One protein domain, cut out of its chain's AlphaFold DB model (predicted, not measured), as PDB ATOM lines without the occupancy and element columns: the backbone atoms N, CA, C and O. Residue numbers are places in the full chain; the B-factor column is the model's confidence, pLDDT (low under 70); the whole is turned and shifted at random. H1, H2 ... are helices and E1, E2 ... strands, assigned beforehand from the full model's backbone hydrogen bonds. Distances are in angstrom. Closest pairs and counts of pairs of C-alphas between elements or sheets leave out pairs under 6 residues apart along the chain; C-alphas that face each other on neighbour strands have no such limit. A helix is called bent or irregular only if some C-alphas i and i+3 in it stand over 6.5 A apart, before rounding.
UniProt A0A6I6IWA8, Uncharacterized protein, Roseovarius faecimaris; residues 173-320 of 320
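Overview. This is residues 173 to 320 of the 320 residues of an uncharacterized protein of Roseovarius faecimaris (UniProt A0A6I6IWA8). Two strongly twisted antiparallel sheets stand partly face to face as a sandwich, and helices cover the far side of one of them: the sheet E6 to E9 is in the middle, with the five-stranded sheet of E1 to E5 on one side and H1 and H2 on the other. H3 packs on H1 and H2 at the helical end. The printed part has 148 residues, with three named helices and nine named strands in the order E1 E2 E3 E4 E5 E6 H1 H2 H3 E7 E8 E9, class mixed. The sheet orders are E1 E5 E4 E3 E2 and E6 E7 E8 E9. The whole is compact, with a radius of gyration of the C-alphas of 15.5 A and spans of 44 by 33 by 23 A.

Along the chain. E1, residues 173 to 176, begins at C-alpha 173 (-27.536, -40.082, 1.442). E2 is residues 186 to 191, E3 198 to 202, E4 211 to 216, 16.8 A long, E5 223 to 228, and E6 230 to 234. H1, residues 236 to 245, is 13.4 A long, and H2, residues 255 to 268, is 19.4 A long, from C-alpha 255 (-27.562, -55.688, -1.795). H3, residues 277 to 284, is irregular: C-alphas 278 and 281 are 7.4 A apart. E7, residues 287 to 293, measures 19.9 A, E8, residues 301 to 308, 23.2 A, and E9, residues 311 to 319, 24.3 A, ending at C-alpha 319 (-18.863, -54.806, 8.064).

Arrangement. E2 E3 E4 E5 is a meander, each strand the antiparallel neighbour of the one before, and so is E7 E8 E9. Within hydrogen-bond range are N 174 and O 225 of E1 and E5, 2.9 A, N 213 and O 226 of E4 and E5, 2.8 A, N 201 and O 214 of E3 and E4, 2.8 A, and N 200 and O 189 of E3 and E2, 2.9 A. In the other sheet are N 232 and O 291 of E6 and E7, 2.9 A, N 290 and O 305 of E7 and E8, 2.8 A, and N 304 and O 316 of E8 and E9, 2.8 A. Between the sheets, the closest C-alphas of E2 and E6 are those of Ala 189 and Met 232, 7.3 A. H1 and H2 on one face of the sheet E6 E7 E8 E9 make two layers with it. H2 is over E8 and E9 at a height over the sheet of 9.6 A; its closest C-alphas with E9 are those of Thr 256 and Ala 314, 5.3 A. H2 touches H3 with residues 264 to 268 alone, closest at the C-alphas of Cys 268 and Lys 279, 5.6 A. Every O i to N i+4 pair is within hydrogen-bond range in H1 and H2, and 2 of 4 in H3.

Size, cuts and confidence. The C-alphas of Gly 178 and Pro 247, the two farthest apart, are 45.5 A apart. The printed part has no cut and no long link. Mean pLDDT of the printed part is 91.3; residues 247 to 250, 298 to 299 and 319 to 320 are under 70.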
ATOM      1  N   VAL A 173     -27.924 -40.896   2.590       95.25
ATOM      2  CA  VAL A 173     -27.536 -40.082   1.442       95.25
ATOM      3  C   VAL A 173     -28.776 -39.325   1.011       95.25
ATOM      4  O   VAL A 173     -29.827 -39.946   0.860       95.25
ATOM      5  N   ALA A 174     -28.660 -38.012   0.858       95.88
ATOM      6  CA  ALA A 174     -29.769 -37.158   0.456       95.88
ATOM      7  C   ALA A 174     -29.393 -36.323  -0.763       95.88
ATOM      8  O   ALA A 174     -28.229 -35.959  -0.970       95.88
ATOM      9  N   ARG A 175     -30.393 -36.009  -1.578       96.62
ATOM     10  CA  ARG A 175     -30.234 -35.127  -2.732       96.62
ATOM     11  C   ARG A 175     -30.223 -33.670  -2.299       96.62
ATOM     12  O   ARG A 175     -31.100 -33.224  -1.562       96.62
ATOM     13  N   ILE A 176     -29.275 -32.905  -2.824       96.81
ATOM     14  CA  ILE A 176     -29.219 -31.458  -2.638       96.81
ATOM     15  C   ILE A 176     -28.845 -30.771  -3.951       96.81
ATOM     16  O   ILE A 176     -27.832 -31.066  -4.586       96.81
ATOM     17  N   CYS A 177     -29.709 -29.871  -4.392       96.06
ATOM     18  CA  CYS A 177     -29.618 -29.169  -5.663       96.06
ATOM     19  C   CYS A 177     -29.188 -27.710  -5.437       96.06
ATOM     20  O   CYS A 177     -29.362 -27.157  -4.352       96.06
ATOM     21  N   GLY A 178     -28.619 -27.077  -6.467       92.25
ATOM     22  CA  GLY A 178     -28.281 -25.647  -6.440       92.25
ATOM     23  C   GLY A 178     -27.037 -25.258  -5.630       92.25
ATOM     24  O   GLY A 178     -26.771 -24.068  -5.482       92.25
ATOM     25  N   LEU A 179     -26.251 -26.218  -5.129       94.12
ATOM     26  CA  LEU A 179     -24.978 -25.915  -4.471       94.12
ATOM     27  C   LEU A 179     -23.904 -25.498  -5.479       94.12
ATOM     28  O   LEU A 179     -23.650 -26.175  -6.478       94.12
ATOM     29  N   SER A 180     -23.213 -24.405  -5.172       93.94
ATOM     30  CA  SER A 180     -21.985 -24.017  -5.862       93.94
ATOM     31  C   SER A 180     -20.799 -24.888  -5.428       93.94
ATOM     32  O   SER A 180     -20.804 -25.524  -4.374       93.94
ATOM     33  N   LYS A 181     -19.731 -24.901  -6.237       93.31
ATOM     34  CA  LYS A 181     -18.515 -25.676  -5.929       93.31
ATOM     35  C   LYS A 181     -17.858 -25.250  -4.617       93.31
ATOM     36  O   LYS A 181     -17.359 -26.113  -3.913       93.31
ATOM     37  N   SER A 182     -17.866 -23.957  -4.291       93.31
ATOM     38  CA  SER A 182     -17.293 -23.451  -3.038       93.31
ATOM     39  C   SER A 182     -18.083 -23.912  -1.814       93.31
ATOM     40  O   SER A 182     -17.480 -24.201  -0.791       93.31
ATOM     41  N   GLN A 183     -19.409 -24.050  -1.929       95.25
ATOM     42  CA  GLN A 183     -20.259 -24.554  -0.842       95.25
ATOM     43  C   GLN A 183     -20.064 -26.049  -0.562       95.25
ATOM     44  O   GLN A 183     -20.363 -26.497   0.538       95.25
ATOM     45  N   MET A 184     -19.587 -26.822  -1.541       96.94
ATOM     46  CA  MET A 184     -19.300 -28.251  -1.369       96.94
ATOM     47  C   MET A 184     -17.892 -28.525  -0.821       96.94
ATOM     48  O   MET A 184     -17.576 -29.675  -0.533       96.94
ATOM     49  N   GLY A 185     -17.042 -27.501  -0.709       96.31
ATOM     50  CA  GLY A 185     -15.653 -27.638  -0.273       96.31
ATOM     51  C   GLY A 185     -14.696 -28.070  -1.390       96.31
ATOM     52  O   GLY A 185     -14.824 -27.670  -2.554       96.31
ATOM     53  N   LYS A 186     -13.669 -28.853  -1.047       97.94
ATOM     54  CA  LYS A 186     -12.579 -29.205  -1.969       97.94
ATOM     55  C   LYS A 186     -12.894 -30.492  -2.712       97.94
ATOM     56  O   LYS A 186     -13.259 -31.497  -2.118       97.94
ATOM     57  N   LYS A 187     -12.667 -30.509  -4.026       98.06
ATOM     58  CA  LYS A 187     -12.696 -31.759  -4.796       98.06
ATOM     59  C   LYS A 187     -11.521 -32.646  -4.368       98.06
ATOM     60  O   LYS A 187     -10.375 -32.266  -4.606       98.06
ATOM     61  N   VAL A 188     -11.810 -33.815  -3.809       97.12
ATOM     62  CA  VAL A 188     -10.803 -34.774  -3.316       97.12
ATOM     63  C   VAL A 188     -10.633 -35.987  -4.223       97.12
ATOM     64  O   VAL A 188      -9.555 -36.567  -4.259       97.12
ATOM     65  N   ALA A 189     -11.650 -36.339  -5.014       97.06
ATOM     66  CA  ALA A 189     -11.554 -37.440  -5.967       97.06
ATOM     67  C   ALA A 189     -12.417 -37.202  -7.210       97.06
ATOM     68  O   ALA A 189     -13.377 -36.424  -7.193       97.06
ATOM     69  N   GLN A 190     -12.092 -37.891  -8.304       97.44
ATOM     70  CA  GLN A 190     -12.879 -37.870  -9.535       97.44
ATOM     71  C   GLN A 190     -12.863 -39.230 -10.232       97.44
ATOM     72  O   GLN A 190     -11.888 -39.966 -10.119       97.44
ATOM     73  N   PHE A 191     -13.933 -39.539 -10.962       96.38
ATOM     74  CA  PHE A 191     -14.081 -40.789 -11.695       96.38
ATOM     75  C   PHE A 191     -14.894 -40.614 -12.995       96.38
ATOM     76  O   PHE A 191     -15.938 -39.956 -12.975       96.38
ATOM     77  N   PRO A 192     -14.496 -41.235 -14.117       94.44
ATOM     78  CA  PRO A 192     -13.173 -41.819 -14.344       94.44
ATOM     79  C   PRO A 192     -12.077 -40.743 -14.264       94.44
ATOM     80  O   PRO A 192     -12.374 -39.546 -14.258       94.44
ATOM     81  N   GLU A 193     -10.806 -41.141 -14.179       91.44
ATOM     82  CA  GLU A 193      -9.698 -40.174 -14.112       91.44
ATOM     83  C   GLU A 193      -9.651 -39.282 -15.359       91.44
ATOM     84  O   GLU A 193      -9.539 -38.056 -15.258       91.44
ATOM     85  N   SER A 194      -9.831 -39.901 -16.529       90.38
ATOM     86  CA  SER A 194     -10.032 -39.217 -17.802       90.38
ATOM     87  C   SER A 194     -11.518 -38.931 -18.016       90.38
ATOM     88  O   SER A 194     -12.352 -39.827 -17.912       90.38
ATOM     89  N   ARG A 195     -11.857 -37.681 -18.353       91.94
ATOM     90  CA  ARG A 195     -13.243 -37.219 -18.584       91.94
ATOM     91  C   ARG A 195     -14.169 -37.529 -17.388       91.94
ATOM     92  O   ARG A 195     -15.139 -38.275 -17.538       91.94
ATOM     93  N   PRO A 196     -13.903 -36.934 -16.211       94.12
ATOM     94  CA  PRO A 196     -14.594 -37.282 -14.979       94.12
ATOM     95  C   PRO A 196     -16.092 -36.998 -15.063       94.12
ATOM     96  O   PRO A 196     -16.512 -35.857 -15.288       94.12
ATOM     97  N   ARG A 197     -16.883 -38.043 -14.822       94.50
ATOM     98  CA  ARG A 197     -18.335 -37.970 -14.658       94.50
ATOM     99  C   ARG A 197     -18.674 -37.634 -13.215       94.50
ATOM    100  O   ARG A 197     -19.294 -36.608 -12.958       94.50
ATOM    101  N   HIS A 198     -18.184 -38.447 -12.286       97.31
ATOM    102  CA  HIS A 198     -18.381 -38.288 -10.856       97.31
ATOM    103  C   HIS A 198     -17.208 -37.573 -10.201       97.31
ATOM    104  O   HIS A 198     -16.053 -37.712 -10.603       97.31
ATOM    105  N   LYS A 199     -17.511 -36.779  -9.176       97.88
ATOM    106  CA  LYS A 199     -16.515 -36.076  -8.358       97.88
ATOM    107  C   LYS A 199     -16.965 -36.124  -6.913       97.88
ATOM    108  O   LYS A 199     -18.146 -35.877  -6.669       97.88
ATOM    109  N   ILE A 200     -16.033 -36.406  -6.010       98.19
ATOM    110  CA  ILE A 200     -16.232 -36.315  -4.564       98.19
ATOM    111  C   ILE A 200     -15.652 -34.984  -4.106       98.19
ATOM    112  O   ILE A 200     -14.504 -34.653  -4.424       98.19
ATOM    113  N   TYR A 201     -16.461 -34.238  -3.373       98.31
ATOM    114  CA  TYR A 201     -16.078 -33.039  -2.658       98.31
ATOM    115  C   TYR A 201     -16.141 -33.311  -1.160       98.31
ATOM    116  O   TYR A 201     -17.060 -33.976  -0.685       98.31
ATOM    117  N   ASP A 202     -15.147 -32.795  -0.464       97.75
ATOM    118  CA  ASP A 202     -14.982 -32.841   0.976       97.75
ATOM    119  C   ASP A 202     -15.235 -31.428   1.518       97.75
ATOM    120  O   ASP A 202     -14.576 -30.468   1.097       97.75
ATOM    121  N   GLY A 203     -16.237 -31.309   2.392       96.81
ATOM    122  CA  GLY A 203     -16.646 -30.045   2.992       96.81
ATOM    123  C   GLY A 203     -15.673 -29.507   4.042       96.81
ATOM    124  O   GLY A 203     -15.695 -28.305   4.291       96.81
ATOM    125  N   ASP A 204     -14.824 -30.357   4.626       96.31
ATOM    126  CA  ASP A 204     -13.851 -29.982   5.655       96.31
ATOM    127  C   ASP A 204     -12.530 -30.777   5.512       96.31
ATOM    128  O   ASP A 204     -12.198 -31.632   6.340       96.31
ATOM    129  N   PRO A 205     -11.751 -30.521   4.440       93.88
ATOM    130  CA  PRO A 205     -10.600 -31.347   4.100       93.88
ATOM    131  C   PRO A 205      -9.515 -31.317   5.175       93.88
ATOM    132  O   PRO A 205      -9.022 -30.253   5.547       93.88
ATOM    133  N   GLY A 206      -9.062 -32.500   5.588       91.12
ATOM    134  CA  GLY A 206      -8.070 -32.670   6.656       91.12
ATOM    135  C   GLY A 206      -8.693 -32.949   8.024       91.12
ATOM    136  O   GLY A 206      -7.974 -33.346   8.940       91.12
ATOM    137  N   ASN A 207     -10.015 -32.820   8.154       92.75
ATOM    138  CA  ASN A 207     -10.744 -33.295   9.316       92.75
ATOM    139  C   ASN A 207     -10.894 -34.824   9.270       92.75
ATOM    140  O   ASN A 207     -11.289 -35.404   8.261       92.75
ATOM    141  N   THR A 208     -10.579 -35.490  10.380       91.69
ATOM    142  CA  THR A 208     -10.721 -36.946  10.535       91.69
ATOM    143  C   THR A 208     -12.040 -37.353  11.202       91.69
ATOM    144  O   THR A 208     -12.395 -38.536  11.198       91.69
ATOM    145  N   ALA A 209     -12.785 -36.395  11.762       93.38
ATOM    146  CA  ALA A 209     -14.119 -36.597  12.309       93.38
ATOM    147  C   ALA A 209     -15.180 -36.665  11.193       93.38
ATOM    148  O   ALA A 209     -14.953 -36.153  10.095       93.38
ATOM    149  N   PRO A 210     -16.359 -37.264  11.447       94.50
ATOM    150  CA  PRO A 210     -17.429 -37.319  10.459       94.50
ATOM    151  C   PRO A 210     -17.933 -35.924  10.070       94.50
ATOM    152  O   PRO A 210     -18.392 -35.164  10.920       94.50
ATOM    153  N   HIS A 211     -17.906 -35.613   8.779       96.25
ATOM    154  CA  HIS A 211     -18.370 -34.345   8.217       96.25
ATOM    155  C   HIS A 211     -19.041 -34.573   6.855       96.25
ATOM    156  O   HIS A 211     -19.213 -35.708   6.402       96.25
ATOM    157  N   SER A 212     -19.527 -33.498   6.232       97.31
ATOM    158  CA  SER A 212     -20.301 -33.596   4.992       97.31
ATOM    159  C   SER A 212     -19.406 -33.768   3.767       97.31
ATOM    160  O   SER A 212     -18.536 -32.944   3.499       97.31
ATOM    161  N   PHE A 213     -19.709 -34.793   2.980       98.06
ATOM    162  CA  PHE A 213     -19.170 -35.023   1.647       98.06
ATOM    163  C   PHE A 213     -20.273 -34.879   0.602       98.06
ATOM    164  O   PHE A 213     -21.456 -35.107   0.875       98.06
ATOM    165  N   PHE A 214     -19.872 -34.560  -0.627       98.25
ATOM    166  CA  PHE A 214     -20.780 -34.404  -1.756       98.25
ATOM    167  C   PHE A 214     -20.274 -35.182  -2.968       98.25
ATOM    168  O   PHE A 214     -19.143 -34.988  -3.408       98.25
ATOM    169  N   ILE A 215     -21.123 -36.017  -3.571       97.94
ATOM    170  CA  ILE A 215     -20.865 -36.586  -4.900       97.94
ATOM    171  C   ILE A 215     -21.681 -35.818  -5.936       97.94
ATOM    172  O   ILE A 215     -22.867 -35.559  -5.745       97.94
ATOM    173  N   THR A 216     -21.058 -35.490  -7.063       97.38
ATOM    174  CA  THR A 216     -21.720 -34.873  -8.227       97.38
ATOM    175  C   THR A 216     -21.626 -35.778  -9.456       97.38
ATOM    176  O   THR A 216     -21.014 -36.847  -9.397       97.38
ATOM    177  N   GLY A 217     -22.215 -35.354 -10.579       95.44
ATOM    178  CA  GLY A 217     -22.154 -36.096 -11.845       95.44
ATOM    179  C   GLY A 217     -23.388 -36.932 -12.158       95.44
ATOM    180  O   GLY A 217     -23.304 -37.856 -12.961       95.44
ATOM    181  N   PHE A 218     -24.505 -36.638 -11.497       96.12
ATOM    182  CA  PHE A 218     -25.756 -37.353 -11.687       96.12
ATOM    183  C   PHE A 218     -26.636 -36.711 -12.762       96.12
ATOM    184  O   PHE A 218     -26.507 -35.516 -13.038       96.12
ATOM    185  N   ALA A 219     -27.542 -37.500 -13.344       92.25
ATOM    186  CA  ALA A 219     -28.401 -37.080 -14.454       92.25
ATOM    187  C   ALA A 219     -29.335 -35.903 -14.112       92.25
ATOM    188  O   ALA A 219     -29.613 -35.067 -14.967       92.25
ATOM    189  N   ASP A 220     -29.767 -35.798 -12.856       92.38
ATOM    190  CA  ASP A 220     -30.624 -34.712 -12.359       92.38
ATOM    191  C   ASP A 220     -29.858 -33.417 -12.016       92.38
ATOM    192  O   ASP A 220     -30.448 -32.444 -11.554       92.38
ATOM    193  N   GLY A 221     -28.533 -33.399 -12.198       92.94
ATOM    194  CA  GLY A 221     -27.681 -32.239 -11.928       92.94
ATOM    195  C   GLY A 221     -27.464 -31.914 -10.445       92.94
ATOM    196  O   GLY A 221     -26.709 -30.990 -10.138       92.94
ATOM    197  N   CYS A 222     -28.065 -32.664  -9.520       95.88
ATOM    198  CA  CYS A 222     -27.946 -32.409  -8.087       95.88
ATOM    199  C   CYS A 222     -26.735 -33.125  -7.473       95.88
ATOM    200  O   CYS A 222     -26.218 -34.119  -7.994       95.88
ATOM    201  N   ALA A 223     -26.268 -32.643  -6.326       97.12
ATOM    202  CA  ALA A 223     -25.288 -33.355  -5.525       97.12
ATOM    203  C   ALA A 223     -25.981 -34.377  -4.612       97.12
ATOM    204  O   ALA A 223     -27.160 -34.255  -4.277       97.12
ATOM    205  N   ARG A 224     -25.237 -35.410  -4.223       97.50
ATOM    206  CA  ARG A 224     -25.619 -36.380  -3.191       97.50
ATOM    207  C   ARG A 224     -24.773 -36.065  -1.982       97.50
ATOM    208  O   ARG A 224     -23.558 -36.242  -2.047       97.50
ATOM    209  N   GLN A 225     -25.408 -35.574  -0.931       97.88
ATOM    210  CA  GLN A 225     -24.746 -35.298   0.330       97.88
ATOM    211  C   GLN A 225     -24.830 -36.520   1.239       97.88
ATOM    212  O   GLN A 225     -25.862 -37.188   1.297       97.88
ATOM    213  N   PHE A 226     -23.751 -36.792   1.958       97.25
ATOM    214  CA  PHE A 226     -23.677 -37.818   2.993       97.25
ATOM    215  C   PHE A 226     -22.639 -37.416   4.038       97.25
ATOM    216  O   PHE A 226     -21.802 -36.548   3.791       97.25
ATOM    217  N   THR A 227     -22.695 -38.051   5.204       96.44
ATOM    218  CA  THR A 227     -21.736 -37.820   6.287       96.44
ATOM    219  C   THR A 227     -20.802 -39.016   6.420       96.44
ATOM    220  O   THR A 227     -21.268 -40.158   6.469       96.44
ATOM    221  N   ALA A 228     -19.499 -38.752   6.446       95.56
ATOM    222  CA  ALA A 228     -18.433 -39.747   6.544       95.56
ATOM    223  C   ALA A 228     -17.171 -39.114   7.153       95.56
ATOM    224  O   ALA A 228     -17.069 -37.894   7.214       95.56
ATOM    225  N   SER A 229     -16.215 -39.930   7.592       94.56
ATOM    226  CA  SER A 229     -14.841 -39.495   7.896       94.56
ATOM    227  C   SER A 229     -13.956 -39.491   6.644       94.56
ATOM    228  O   SER A 229     -13.029 -38.699   6.525       94.56
ATOM    229  N   LEU A 230     -14.229 -40.415   5.717       93.88
ATOM    230  CA  LEU A 230     -13.487 -40.620   4.479       93.88
ATOM    231  C   LEU A 230     -14.421 -41.201   3.415       93.88
ATOM    232  O   LEU A 230     -15.242 -42.078   3.701       93.88
ATOM    233  N   ALA A 231     -14.256 -40.751   2.174       95.69
ATOM    234  CA  ALA A 231     -14.972 -41.269   1.015       95.69
ATOM    235  C   ALA A 231     -14.001 -41.545  -0.136       95.69
ATOM    236  O   ALA A 231     -13.184 -40.692  -0.484       95.69
ATOM    237  N   MET A 232     -14.098 -42.727  -0.745       95.06
ATOM    238  CA  MET A 232     -13.178 -43.165  -1.798       95.06
ATOM    239  C   MET A 232     -13.919 -43.849  -2.940       95.06
ATOM    240  O   MET A 232     -14.877 -44.590  -2.719       95.06
ATOM    241  N   PHE A 233     -13.439 -43.642  -4.167       96.94
ATOM    242  CA  PHE A 233     -13.860 -44.456  -5.300       96.94
ATOM    243  C   PHE A 233     -13.179 -45.829  -5.248       96.94
ATOM    244  O   PHE A 233     -11.968 -45.921  -5.066       96.94
ATOM    245  N   GLY A 234     -13.967 -46.887  -5.430       94.94
ATOM    246  CA  GLY A 234     -13.515 -48.261  -5.607       94.94
ATOM    247  C   GLY A 234     -13.770 -48.724  -7.038       94.94
ATOM    248  O   GLY A 234     -14.875 -48.562  -7.567       94.94
ATOM    249  N   SER A 235     -12.749 -49.304  -7.666       94.62
ATOM    250  CA  SER A 235     -12.846 -49.820  -9.029       94.62
ATOM    251  C   SER A 235     -13.715 -51.070  -9.107       94.62
ATOM    252  O   SER A 235     -13.809 -51.875  -8.175       94.62
ATOM    253  N   VAL A 236     -14.327 -51.261 -10.274       95.38
ATOM    254  CA  VAL A 236     -15.081 -52.481 -10.567       95.38
ATOM    255  C   VAL A 236     -14.141 -53.681 -10.656       95.38
ATOM    256  O   VAL A 236     -14.471 -54.761 -10.169       95.38
ATOM    257  N   ALA A 237     -12.946 -53.479 -11.214       94.12
ATOM    258  CA  ALA A 237     -11.929 -54.516 -11.290       94.12
ATOM    259  C   ALA A 237     -11.525 -55.044  -9.907       94.12
ATOM    260  O   ALA A 237     -11.529 -56.256  -9.691       94.12
ATOM    261  N   MET A 238     -11.263 -54.150  -8.946       92.00
ATOM    262  CA  MET A 238     -10.923 -54.553  -7.578       92.00
ATOM    263  C   MET A 238     -12.092 -55.275  -6.903       92.00
ATOM    264  O   MET A 238     -11.883 -56.280  -6.224       92.00
ATOM    265  N   HIS A 239     -13.329 -54.820  -7.126       92.19
ATOM    266  CA  HIS A 239     -14.513 -55.511  -6.621       92.19
ATOM    267  C   HIS A 239     -14.608 -56.957  -7.134       92.19
ATOM    268  O   HIS A 239     -14.845 -57.875  -6.347       92.19
ATOM    269  N   GLU A 240     -14.398 -57.191  -8.434       92.56
ATOM    270  CA  GLU A 240     -14.410 -58.548  -8.992       92.56
ATOM    271  C   GLU A 240     -13.256 -59.403  -8.474       92.56
ATOM    272  O   GLU A 240     -13.474 -60.570  -8.153       92.56
ATOM    273  N   GLN A 241     -12.057 -58.834  -8.345       90.81
ATOM    274  CA  GLN A 241     -10.907 -59.547  -7.798       90.81
ATOM    275  C   GLN A 241     -11.172 -60.014  -6.364       90.81
ATOM    276  O   GLN A 241     -10.929 -61.174  -6.047       90.81
ATOM    277  N   LEU A 242     -11.736 -59.153  -5.516       87.44
ATOM    278  CA  LEU A 242     -12.105 -59.525  -4.149       87.44
ATOM    279  C   LEU A 242     -13.236 -60.561  -4.120       87.44
ATOM    280  O   LEU A 242     -13.231 -61.453  -3.276       87.44
ATOM    281  N   ARG A 243     -14.206 -60.465  -5.039       87.12
ATOM    282  CA  ARG A 243     -15.385 -61.341  -5.040       87.12
ATOM    283  C   ARG A 243     -15.135 -62.724  -5.641       87.12
ATOM    284  O   ARG A 243     -15.797 -63.674  -5.231       87.12
ATOM    285  N   TYR A 244     -14.251 -62.826  -6.630       87.00
ATOM    286  CA  TYR A 244     -14.001 -64.060  -7.385       87.00
ATOM    287  C   TYR A 244     -12.593 -64.626  -7.192       87.00
ATOM    288  O   TYR A 244     -12.355 -65.758  -7.598       87.00
ATOM    289  N   GLY A 245     -11.670 -63.860  -6.601       82.06
ATOM    290  CA  GLY A 245     -10.309 -64.304  -6.294       82.06
ATOM    291  C   GLY A 245     -10.148 -64.944  -4.912       82.06
ATOM    292  O   GLY A 245      -9.164 -65.640  -4.689       82.06
ATOM    293  N   LEU A 246     -11.102 -64.741  -3.999       71.12
ATOM    294  CA  LEU A 246     -11.136 -65.366  -2.672       71.12
ATOM    295  C   LEU A 246     -12.291 -66.383  -2.585       71.12
ATOM    296  O   LEU A 246     -13.273 -66.230  -3.321       71.12
ATOM    297  N   PRO A 247     -12.215 -67.400  -1.699       67.50
ATOM    298  CA  PRO A 247     -13.333 -68.311  -1.451       67.50
ATOM    299  C   PRO A 247     -14.606 -67.524  -1.117       67.50
ATOM    300  O   PRO A 247     -14.604 -66.621  -0.276       67.50
ATOM    301  N   ALA A 248     -15.696 -67.821  -1.825       61.94
ATOM    302  CA  ALA A 248     -16.909 -67.004  -1.822       61.94
ATOM    303  C   ALA A 248     -17.638 -66.989  -0.463       61.94
ATOM    304  O   ALA A 248     -18.527 -66.153  -0.266       61.94
ATOM    305  N   GLU A 249     -17.273 -67.904   0.438       61.31
ATOM    306  CA  GLU A 249     -17.857 -68.130   1.760       61.31
ATOM    307  C   GLU A 249     -17.428 -67.084   2.802       61.31
ATOM    308  O   GLU A 249     -18.103 -66.926   3.814       61.31
ATOM    309  N   VAL A 250     -16.344 -66.339   2.557       68.69
ATOM    310  CA  VAL A 250     -15.757 -65.412   3.545       68.69
ATOM    311  C   VAL A 250     -16.551 -64.103   3.670       68.69
ATOM    312  O   VAL A 250     -16.423 -63.392   4.661       68.69
ATOM    313  N   GLN A 251     -17.384 -63.761   2.679       71.81
ATOM    314  CA  GLN A 251     -18.147 -62.509   2.669       71.81
ATOM    315  C   GLN A 251     -19.600 -62.738   2.223       71.81
ATOM    316  O   GLN A 251     -19.824 -63.141   1.067       71.81
ATOM    317  N   PRO A 252     -20.595 -62.455   3.091       81.00
ATOM    318  CA  PRO A 252     -22.008 -62.512   2.739       81.00
ATOM    319  C   PRO A 252     -22.340 -61.655   1.518       81.00
ATOM    320  O   PRO A 252     -21.720 -60.627   1.249       81.00
ATOM    321  N   TYR A 253     -23.344 -62.093   0.764       84.31
ATOM    322  CA  TYR A 253     -23.745 -61.417  -0.462       84.31
ATOM    323  C   TYR A 253     -24.649 -60.218  -0.156       84.31
ATOM    324  O   TYR A 253     -25.784 -60.389   0.290       84.31
ATOM    325  N   SER A 254     -24.149 -59.014  -0.418       86.56
ATOM    326  CA  SER A 254     -24.815 -57.755  -0.080       86.56
ATOM    327  C   SER A 254     -25.804 -57.273  -1.147       86.56
ATOM    328  O   SER A 254     -25.816 -57.765  -2.280       86.56
ATOM    329  N   ASP A 255     -26.623 -56.269  -0.824       89.25
ATOM    330  CA  ASP A 255     -27.562 -55.688  -1.795       89.25
ATOM    331  C   ASP A 255     -26.845 -54.955  -2.934       89.25
ATOM    332  O   ASP A 255     -27.279 -55.009  -4.091       89.25
ATOM    333  N   THR A 256     -25.689 -54.359  -2.638       90.50
ATOM    334  CA  THR A 256     -24.828 -53.772  -3.670       90.50
ATOM    335  C   THR A 256     -24.249 -54.860  -4.578       90.50
ATOM    336  O   THR A 256     -24.210 -54.661  -5.791       90.50
ATOM    337  N   ASP A 257     -23.892 -56.036  -4.044       91.56
ATOM    338  CA  ASP A 257     -23.407 -57.150  -4.871       91.56
ATOM    339  C   ASP A 257     -24.525 -57.674  -5.794       91.56
ATOM    340  O   ASP A 257     -24.296 -57.881  -6.984       91.56
ATOM    341  N   LYS A 258     -25.768 -57.799  -5.299       92.69
ATOM    342  CA  LYS A 258     -26.937 -58.191  -6.120       92.69
ATOM    343  C   LYS A 258     -27.199 -57.204  -7.256       92.69
ATOM    344  O   LYS A 258     -27.468 -57.618  -8.389       92.69
ATOM    345  N   ALA A 259     -27.143 -55.907  -6.961       94.56
ATOM    346  CA  ALA A 259     -27.324 -54.858  -7.957       94.56
ATOM    347  C   ALA A 259     -26.186 -54.851  -8.985       94.56
ATOM    348  O   ALA A 259     -26.446 -54.779 -10.189       94.56
ATOM    349  N   TYR A 260     -24.948 -55.011  -8.514       95.62
ATOM    350  CA  TYR A 260     -23.769 -55.144  -9.359       95.62
ATOM    351  C   TYR A 260     -23.882 -56.354 -10.290       95.62
ATOM    352  O   TYR A 260     -23.699 -56.217 -11.495       95.62
ATOM    353  N   ASP A 261     -24.285 -57.519  -9.785       95.00
ATOM    354  CA  ASP A 261     -24.477 -58.717 -10.600       95.00
ATOM    355  C   ASP A 261     -25.558 -58.530 -11.666       95.00
ATOM    356  O   ASP A 261     -25.369 -58.932 -12.811       95.00
ATOM    357  N   LYS A 262     -26.677 -57.874 -11.329       95.44
ATOM    358  CA  LYS A 262     -27.720 -57.538 -12.311       95.44
ATOM    359  C   LYS A 262     -27.180 -56.612 -13.401       95.44
ATOM    360  O   LYS A 262     -27.507 -56.785 -14.576       95.44
ATOM    361  N   LEU A 263     -26.373 -55.622 -13.030       95.19
ATOM    362  CA  LEU A 263     -25.745 -54.702 -13.971       95.19
ATOM    363  C   LEU A 263     -24.736 -55.424 -14.874       95.19
ATOM    364  O   LEU A 263     -24.833 -55.363 -16.101       95.19
ATOM    365  N   LYS A 264     -23.823 -56.174 -14.265       96.44
ATOM    366  CA  LYS A 264     -22.796 -56.963 -14.936       96.44
ATOM    367  C   LYS A 264     -23.396 -57.996 -15.882       96.44
ATOM    368  O   LYS A 264     -22.943 -58.096 -17.015       96.44
ATOM    369  N   SER A 265     -24.438 -58.727 -15.483       96.62
ATOM    370  CA  SER A 265     -25.098 -59.685 -16.378       96.62
ATOM    371  C   SER A 265     -25.648 -59.011 -17.636       96.62
ATOM    372  O   SER A 265     -25.527 -59.578 -18.717       96.62
ATOM    373  N   ARG A 266     -26.174 -57.782 -17.533       95.25
ATOM    374  CA  ARG A 266     -26.653 -57.020 -18.701       95.25
ATOM    375  C   ARG A 266     -25.518 -56.552 -19.617       95.25
ATOM    376  O   ARG A 266     -25.656 -56.634 -20.832       95.25
ATOM    377  N   ILE A 267     -24.414 -56.057 -19.058       95.56
ATOM    378  CA  ILE A 267     -23.318 -55.455 -19.841       95.56
ATOM    379  C   ILE A 267     -22.348 -56.517 -20.370       95.56
ATOM    380  O   ILE A 267     -21.937 -56.487 -21.532       95.56
ATOM    381  N   CYS A 268     -21.981 -57.469 -19.520       97.00
ATOM    382  CA  CYS A 268     -20.997 -58.498 -19.823       97.00
ATOM    383  C   CYS A 268     -21.637 -59.733 -20.479       97.00
ATOM    384  O   CYS A 268     -20.980 -60.418 -21.266       97.00
ATOM    385  N   GLY A 269     -22.927 -59.992 -20.232       96.56
ATOM    386  CA  GLY A 269     -23.622 -61.187 -20.726       96.56
ATOM    387  C   GLY A 269     -23.267 -62.459 -19.954       96.56
ATOM    388  O   GLY A 269     -23.386 -63.551 -20.497       96.56
ATOM    389  N   VAL A 270     -22.786 -62.323 -18.715       96.56
ATOM    390  CA  VAL A 270     -22.385 -63.452 -17.863       96.56
ATOM    391  C   VAL A 270     -23.464 -63.771 -16.824       96.56
ATOM    392  O   VAL A 270     -24.172 -62.857 -16.381       96.56
ATOM    393  N   PRO A 271     -23.594 -65.034 -16.384       94.56
ATOM    394  CA  PRO A 271     -24.451 -65.381 -15.255       94.56
ATOM    395  C   PRO A 271     -24.054 -64.640 -13.969       94.56
ATOM    396  O   PRO A 271     -22.940 -64.130 -13.830       94.56
ATOM    397  N   ARG A 272     -24.964 -64.622 -12.991       91.50
ATOM    398  CA  ARG A 272     -24.659 -64.145 -11.634       91.50
ATOM    399  C   ARG A 272     -23.508 -64.947 -11.020       91.50
ATOM    400  O   ARG A 272     -23.318 -66.116 -11.354       91.50
ATOM    401  N   LYS A 273     -22.761 -64.328 -10.105       89.38
ATOM    402  CA  LYS A 273     -21.607 -64.909  -9.401       89.38
ATOM    403  C   LYS A 273     -20.493 -65.418 -10.332       89.38
ATOM    404  O   LYS A 273     -19.723 -66.296  -9.950       89.38
ATOM    405  N   LYS A 274     -20.398 -64.878 -11.549       92.81
ATOM    406  CA  LYS A 274     -19.296 -65.127 -12.492       92.81
ATOM    407  C   LYS A 274     -18.589 -63.815 -12.844       92.81
ATOM    408  O   LYS A 274     -19.270 -62.793 -12.909       92.81
ATOM    409  N   PRO A 275     -17.264 -63.809 -13.055       94.25
ATOM    410  CA  PRO A 275     -16.538 -62.594 -13.427       94.25
ATOM    411  C   PRO A 275     -16.958 -62.087 -14.817       94.25
ATOM    412  O   PRO A 275     -17.390 -62.870 -15.665       94.25
ATOM    413  N   CYS A 276     -16.825 -60.781 -15.062       96.06
ATOM    414  CA  CYS A 276     -17.172 -60.147 -16.341       96.06
ATOM    415  C   CYS A 276     -16.191 -60.514 -17.476       96.06
ATOM    416  O   CYS A 276     -16.565 -60.516 -18.655       96.06
ATOM    417  N   GLY A 277     -14.935 -60.825 -17.134       93.88
ATOM    418  CA  GLY A 277     -13.886 -61.182 -18.091       93.88
ATOM    419  C   GLY A 277     -13.503 -60.013 -19.006       93.88
ATOM    420  O   GLY A 277     -13.382 -58.875 -18.562       93.88
ATOM    421  N   ALA A 278     -13.349 -60.273 -20.307       94.88
ATOM    422  CA  ALA A 278     -12.842 -59.295 -21.281       94.88
ATOM    423  C   ALA A 278     -13.680 -58.003 -21.417       94.88
ATOM    424  O   ALA A 278     -13.201 -57.005 -21.947       94.88
ATOM    425  N   LYS A 279     -14.937 -57.995 -20.949       96.25
ATOM    426  CA  LYS A 279     -15.828 -56.822 -21.009       96.25
ATOM    427  C   LYS A 279     -15.737 -55.923 -19.769       96.25
ATOM    428  O   LYS A 279     -16.461 -54.931 -19.705       96.25
ATOM    429  N   LEU A 280     -14.859 -56.236 -18.813       95.31
ATOM    430  CA  LEU A 280     -14.729 -55.510 -17.546       95.31
ATOM    431  C   LEU A 280     -14.455 -54.016 -17.758       95.31
ATOM    432  O   LEU A 280     -15.167 -53.185 -17.204       95.31
ATOM    433  N   ALA A 281     -13.532 -53.673 -18.659       93.50
ATOM    434  CA  ALA A 281     -13.222 -52.279 -18.982       93.50
ATOM    435  C   ALA A 281     -14.450 -51.501 -19.498       93.50
ATOM    436  O   ALA A 281     -14.646 -50.332 -19.178       93.50
ATOM    437  N   ARG A 282     -15.334 -52.159 -20.264       93.69
ATOM    438  CA  ARG A 282     -16.580 -51.538 -20.741       93.69
ATOM    439  C   ARG A 282     -17.541 -51.248 -19.591       93.69
ATOM    440  O   ARG A 282     -18.191 -50.207 -19.614       93.69
ATOM    441  N   LEU A 283     -17.655 -52.169 -18.636       95.12
ATOM    442  CA  LEU A 283     -18.472 -51.986 -17.437       95.12
ATOM    443  C   LEU A 283     -17.919 -50.842 -16.575       95.12
ATOM    444  O   LEU A 283     -18.682 -49.982 -16.142       95.12
ATOM    445  N   GLU A 284     -16.603 -50.800 -16.388       94.19
ATOM    446  CA  GLU A 284     -15.914 -49.827 -15.543       94.19
ATOM    447  C   GLU A 284     -16.010 -48.388 -16.066       94.19
ATOM    448  O   GLU A 284     -16.159 -47.470 -15.273       94.19
ATOM    449  N   ASN A 285     -16.061 -48.165 -17.383       92.94
ATOM    450  CA  ASN A 285     -16.135 -46.815 -17.968       92.94
ATOM    451  C   ASN A 285     -17.213 -45.896 -17.368       92.94
ATOM    452  O   ASN A 285     -17.030 -44.678 -17.319       92.94
ATOM    453  N   ASN A 286     -18.339 -46.466 -16.940       92.94
ATOM    454  CA  ASN A 286     -19.441 -45.714 -16.348       92.94
ATOM    455  C   ASN A 286     -19.914 -46.300 -15.012       92.94
ATOM    456  O   ASN A 286     -20.994 -45.930 -14.564       92.94
ATOM    457  N   THR A 287     -19.163 -47.211 -14.392       96.62
ATOM    458  CA  THR A 287     -19.571 -47.867 -13.140       96.62
ATOM    459  C   THR A 287     -18.472 -47.735 -12.107       96.62
ATOM    460  O   THR A 287     -17.320 -48.040 -12.398       96.62
ATOM    461  N   VAL A 288     -18.827 -47.322 -10.894       97.19
ATOM    462  CA  VAL A 288     -17.870 -47.185  -9.795       97.19
ATOM    463  C   VAL A 288     -18.548 -47.440  -8.460       97.19
ATOM    464  O   VAL A 288     -19.730 -47.137  -8.281       97.19
ATOM    465  N   PHE A 289     -17.793 -47.986  -7.515       96.81
ATOM    466  CA  PHE A 289     -18.216 -48.052  -6.125       96.81
ATOM    467  C   PHE A 289     -17.752 -46.798  -5.389       96.81
ATOM    468  O   PHE A 289     -16.671 -46.280  -5.655       96.81
ATOM    469  N   VAL A 290     -18.537 -46.316  -4.436       96.81
ATOM    470  CA  VAL A 290     -18.076 -45.330  -3.458       96.81
ATOM    471  C   VAL A 290     -18.134 -45.962  -2.084       96.81
ATOM    472  O   VAL A 290     -19.222 -46.260  -1.592       96.81
ATOM    473  N   SER A 291     -16.968 -46.155  -1.481       94.19
ATOM    474  CA  SER A 291     -16.835 -46.580  -0.093       94.19
ATOM    475  C   SER A 291     -16.847 -45.343   0.791       94.19
ATOM    476  O   SER A 291     -16.029 -44.442   0.598       94.19
ATOM    477  N   ILE A 292     -17.765 -45.295   1.751       94.69
ATOM    478  CA  ILE A 292     -17.846 -44.238   2.758       94.69
ATOM    479  C   ILE A 292     -17.614 -44.855   4.136       94.69
ATOM    480  O   ILE A 292     -18.220 -45.874   4.476       94.69
ATOM    481  N   TYR A 293     -16.714 -44.258   4.907       93.06
ATOM    482  CA  TYR A 293     -16.280 -44.762   6.205       93.06
ATOM    483  C   TYR A 293     -16.867 -43.913   7.328       93.06
ATOM    484  O   TYR A 293     -16.996 -42.695   7.197       93.06
ATOM    485  N   GLU A 294     -17.256 -44.558   8.426       91.00
ATOM    486  CA  GLU A 294     -17.822 -43.850   9.577       91.00
ATOM    487  C   GLU A 294     -16.736 -43.119  10.370       91.00
ATOM    488  O   GLU A 294     -16.973 -42.019  10.853       91.00
ATOM    489  N   ARG A 295     -15.553 -43.727  10.531       89.69
ATOM    490  CA  ARG A 295     -14.476 -43.225  11.398       89.69
ATOM    491  C   ARG A 295     -13.127 -43.308  10.697       89.69
ATOM    492  O   ARG A 295     -12.985 -43.962   9.670       89.69
ATOM    493  N   PHE A 296     -12.145 -42.572  11.190       82.62
ATOM    494  CA  PHE A 296     -10.769 -42.696  10.720       82.62
ATOM    495  C   PHE A 296     -10.052 -43.772  11.555       82.62
ATOM    496  O   PHE A 296     -10.258 -43.844  12.765       82.62
ATOM    497  N   GLY A 297      -9.234 -44.629  10.933       78.44
ATOM    498  CA  GLY A 297      -8.543 -45.729  11.625       78.44
ATOM    499  C   GLY A 297      -9.335 -47.044  11.639       78.44
ATOM    500  O   GLY A 297      -9.365 -47.746  10.626       78.44
ATOM    501  N   SER A 298      -9.942 -47.413  12.776       65.94
ATOM    502  CA  SER A 298     -10.648 -48.697  12.923       65.94
ATOM    503  C   SER A 298     -11.972 -48.704  12.149       65.94
ATOM    504  O   SER A 298     -12.957 -48.072  12.525       65.94
ATOM    505  N   ASN A 299     -11.990 -49.435  11.033       64.94
ATOM    506  CA  ASN A 299     -13.096 -49.447  10.078       64.94
ATOM    507  C   ASN A 299     -13.750 -50.825   9.970       64.94
ATOM    508  O   ASN A 299     -13.769 -51.433   8.903       64.94
ATOM    509  N   SER A 300     -14.333 -51.310  11.069       70.25
ATOM    510  CA  SER A 300     -15.127 -52.547  11.040       70.25
ATOM    511  C   SER A 300     -16.434 -52.396  10.263       70.25
ATOM    512  O   SER A 300     -17.078 -53.393   9.964       70.25
ATOM    513  N   ARG A 301     -16.844 -51.167   9.919       80.44
ATOM    514  CA  ARG A 301     -18.091 -50.887   9.209       80.44
ATOM    515  C   ARG A 301     -17.916 -49.745   8.216       80.44
ATOM    516  O   ARG A 301     -17.561 -48.630   8.589       80.44
ATOM    517  N   TRP A 302     -18.241 -50.002   6.959       88.75
ATOM    518  CA  TRP A 302     -18.269 -49.000   5.896       88.75
ATOM    519  C   TRP A 302     -19.511 -49.194   5.039       88.75
ATOM    520  O   TRP A 302     -20.131 -50.253   5.034       88.75
ATOM    521  N   LYS A 303     -19.916 -48.170   4.304       89.88
ATOM    522  CA  LYS A 303     -21.065 -48.254   3.408       89.88
ATOM    523  C   LYS A 303     -20.598 -48.126   1.966       89.88
ATOM    524  O   LYS A 303     -19.718 -47.328   1.667       89.88
ATOM    525  N   ASN A 304     -21.167 -48.930   1.077       92.38
ATOM    526  CA  ASN A 304     -20.894 -48.881  -0.352       92.38
ATOM    527  C   ASN A 304     -22.089 -48.299  -1.091       92.38
ATOM    528  O   ASN A 304     -23.237 -48.675  -0.847       92.38
ATOM    529  N   LEU A 305     -21.797 -47.404  -2.024       95.06
ATOM    530  CA  LEU A 305     -22.734 -46.884  -3.007       95.06
ATOM    531  C   LEU A 305     -22.303 -47.421  -4.369       95.06
ATOM    532  O   LEU A 305     -21.127 -47.325  -4.711       95.06
ATOM    533  N   LEU A 306     -23.225 -47.973  -5.156       96.31
ATOM    534  CA  LEU A 306     -22.946 -48.343  -6.544       96.31
ATOM    535  C   LEU A 306     -23.479 -47.254  -7.463       96.31
ATOM    536  O   LEU A 306     -24.690 -47.024  -7.514       96.31
ATOM    537  N   LEU A 307     -22.575 -46.612  -8.195       96.69
ATOM    538  CA  LEU A 307     -22.912 -45.602  -9.186       96.69
ATOM    539  C   LEU A 307     -22.778 -46.194 -10.586       96.69
ATOM    540  O   LEU A 307     -21.794 -46.875 -10.880       96.69
ATOM    541  N   HIS A 308     -23.758 -45.926 -11.445       95.69
ATOM    542  CA  HIS A 308     -23.733 -46.326 -12.846       95.69
ATOM    543  C   HIS A 308     -24.441 -45.290 -13.717       95.69
ATOM    544  O   HIS A 308     -25.543 -44.876 -13.377       95.69
ATOM    545  N   ASP A 309     -23.823 -44.878 -14.827       91.56
ATOM    546  CA  ASP A 309     -24.429 -43.985 -15.833       91.56
ATOM    547  C   ASP A 309     -25.035 -42.680 -15.265       91.56
ATOM    548  O   ASP A 309     -25.986 -42.123 -15.808       91.56
ATOM    549  N   GLY A 310     -24.454 -42.132 -14.191       91.12
ATOM    550  CA  GLY A 310     -24.978 -40.913 -13.565       91.12
ATOM    551  C   GLY A 310     -26.154 -41.156 -12.613       91.12
ATOM    552  O   GLY A 310     -26.845 -40.208 -12.244       91.12
ATOM    553  N   GLU A 311     -26.372 -42.394 -12.183       91.12
ATOM    554  CA  GLU A 311     -27.391 -42.778 -11.208       91.12
ATOM    555  C   GLU A 311     -26.774 -43.540 -10.033       91.12
ATOM    556  O   GLU A 311     -25.706 -44.147 -10.140       91.12
ATOM    557  N   MET A 312     -27.463 -43.521  -8.890       91.75
ATOM    558  CA  MET A 312     -27.141 -44.376  -7.748       91.75
ATOM    559  C   MET A 312     -28.039 -45.608  -7.796       91.75
ATOM    560  O   MET A 312     -29.238 -45.514  -7.557       91.75
ATOM    561  N   VAL A 313     -27.454 -46.757  -8.122       90.88
ATOM    562  CA  VAL A 313     -28.199 -47.994  -8.398       90.88
ATOM    563  C   VAL A 313     -28.480 -48.784  -7.127       90.88
ATOM    564  O   VAL A 313     -29.500 -49.463  -7.028       90.88
ATOM    565  N   ALA A 314     -27.558 -48.736  -6.168       88.75
ATOM    566  CA  ALA A 314     -27.687 -49.456  -4.912       88.75
ATOM    567  C   ALA A 314     -26.853 -48.826  -3.808       88.75
ATOM    568  O   ALA A 314     -25.977 -47.986  -4.033       88.75
ATOM    569  N   THR A 315     -27.163 -49.240  -2.590       87.25
ATOM    570  CA  THR A 315     -26.575 -48.721  -1.370       87.25
ATOM    571  C   THR A 315     -26.638 -49.811  -0.307       87.25
ATOM    572  O   THR A 315     -27.713 -50.341  -0.055       87.25
ATOM    573  N   ASP A 316     -25.512 -50.132   0.327       86.19
ATOM    574  CA  ASP A 316     -25.416 -51.227   1.302       86.19
ATOM    575  C   ASP A 316     -24.366 -50.945   2.377       86.19
ATOM    576  O   ASP A 316     -23.363 -50.287   2.105       86.19
ATOM    577  N   ILE A 317     -24.589 -51.445   3.591       79.06
ATOM    578  CA  ILE A 317     -23.644 -51.335   4.703       79.06
ATOM    579  C   ILE A 317     -22.868 -52.649   4.819       79.06
ATOM    580  O   ILE A 317     -23.456 -53.681   5.125       79.06
ATOM    581  N   LYS A 318     -21.544 -52.580   4.664       70.69
ATOM    582  CA  LYS A 318     -20.620 -53.692   4.892       70.69
ATOM    583  C   LYS A 318     -19.966 -53.577   6.267       70.69
ATOM    584  O   LYS A 318     -19.739 -52.480   6.779       70.69
ATOM    585  N   GLY A 319     -19.666 -54.723   6.858       62.56
ATOM    586  CA  GLY A 319     -18.863 -54.806   8.064       62.56
ATOM    587  C   GLY A 319     -18.112 -56.125   8.124       62.56
ATOM    588  O   GLY A 319     -18.549 -57.099   7.510       62.56
ATOM    589  N   GLY A 320     -16.960 -56.092   8.786       49.44
ATOM    590  CA  GLY A 320     -16.095 -57.242   9.046       49.44
ATOM    591  C   GLY A 320     -16.178 -57.679  10.495       49.44
ATOM    592  O   GLY A 320     -16.426 -56.800  11.354       49.44
TER     593      GLY A 320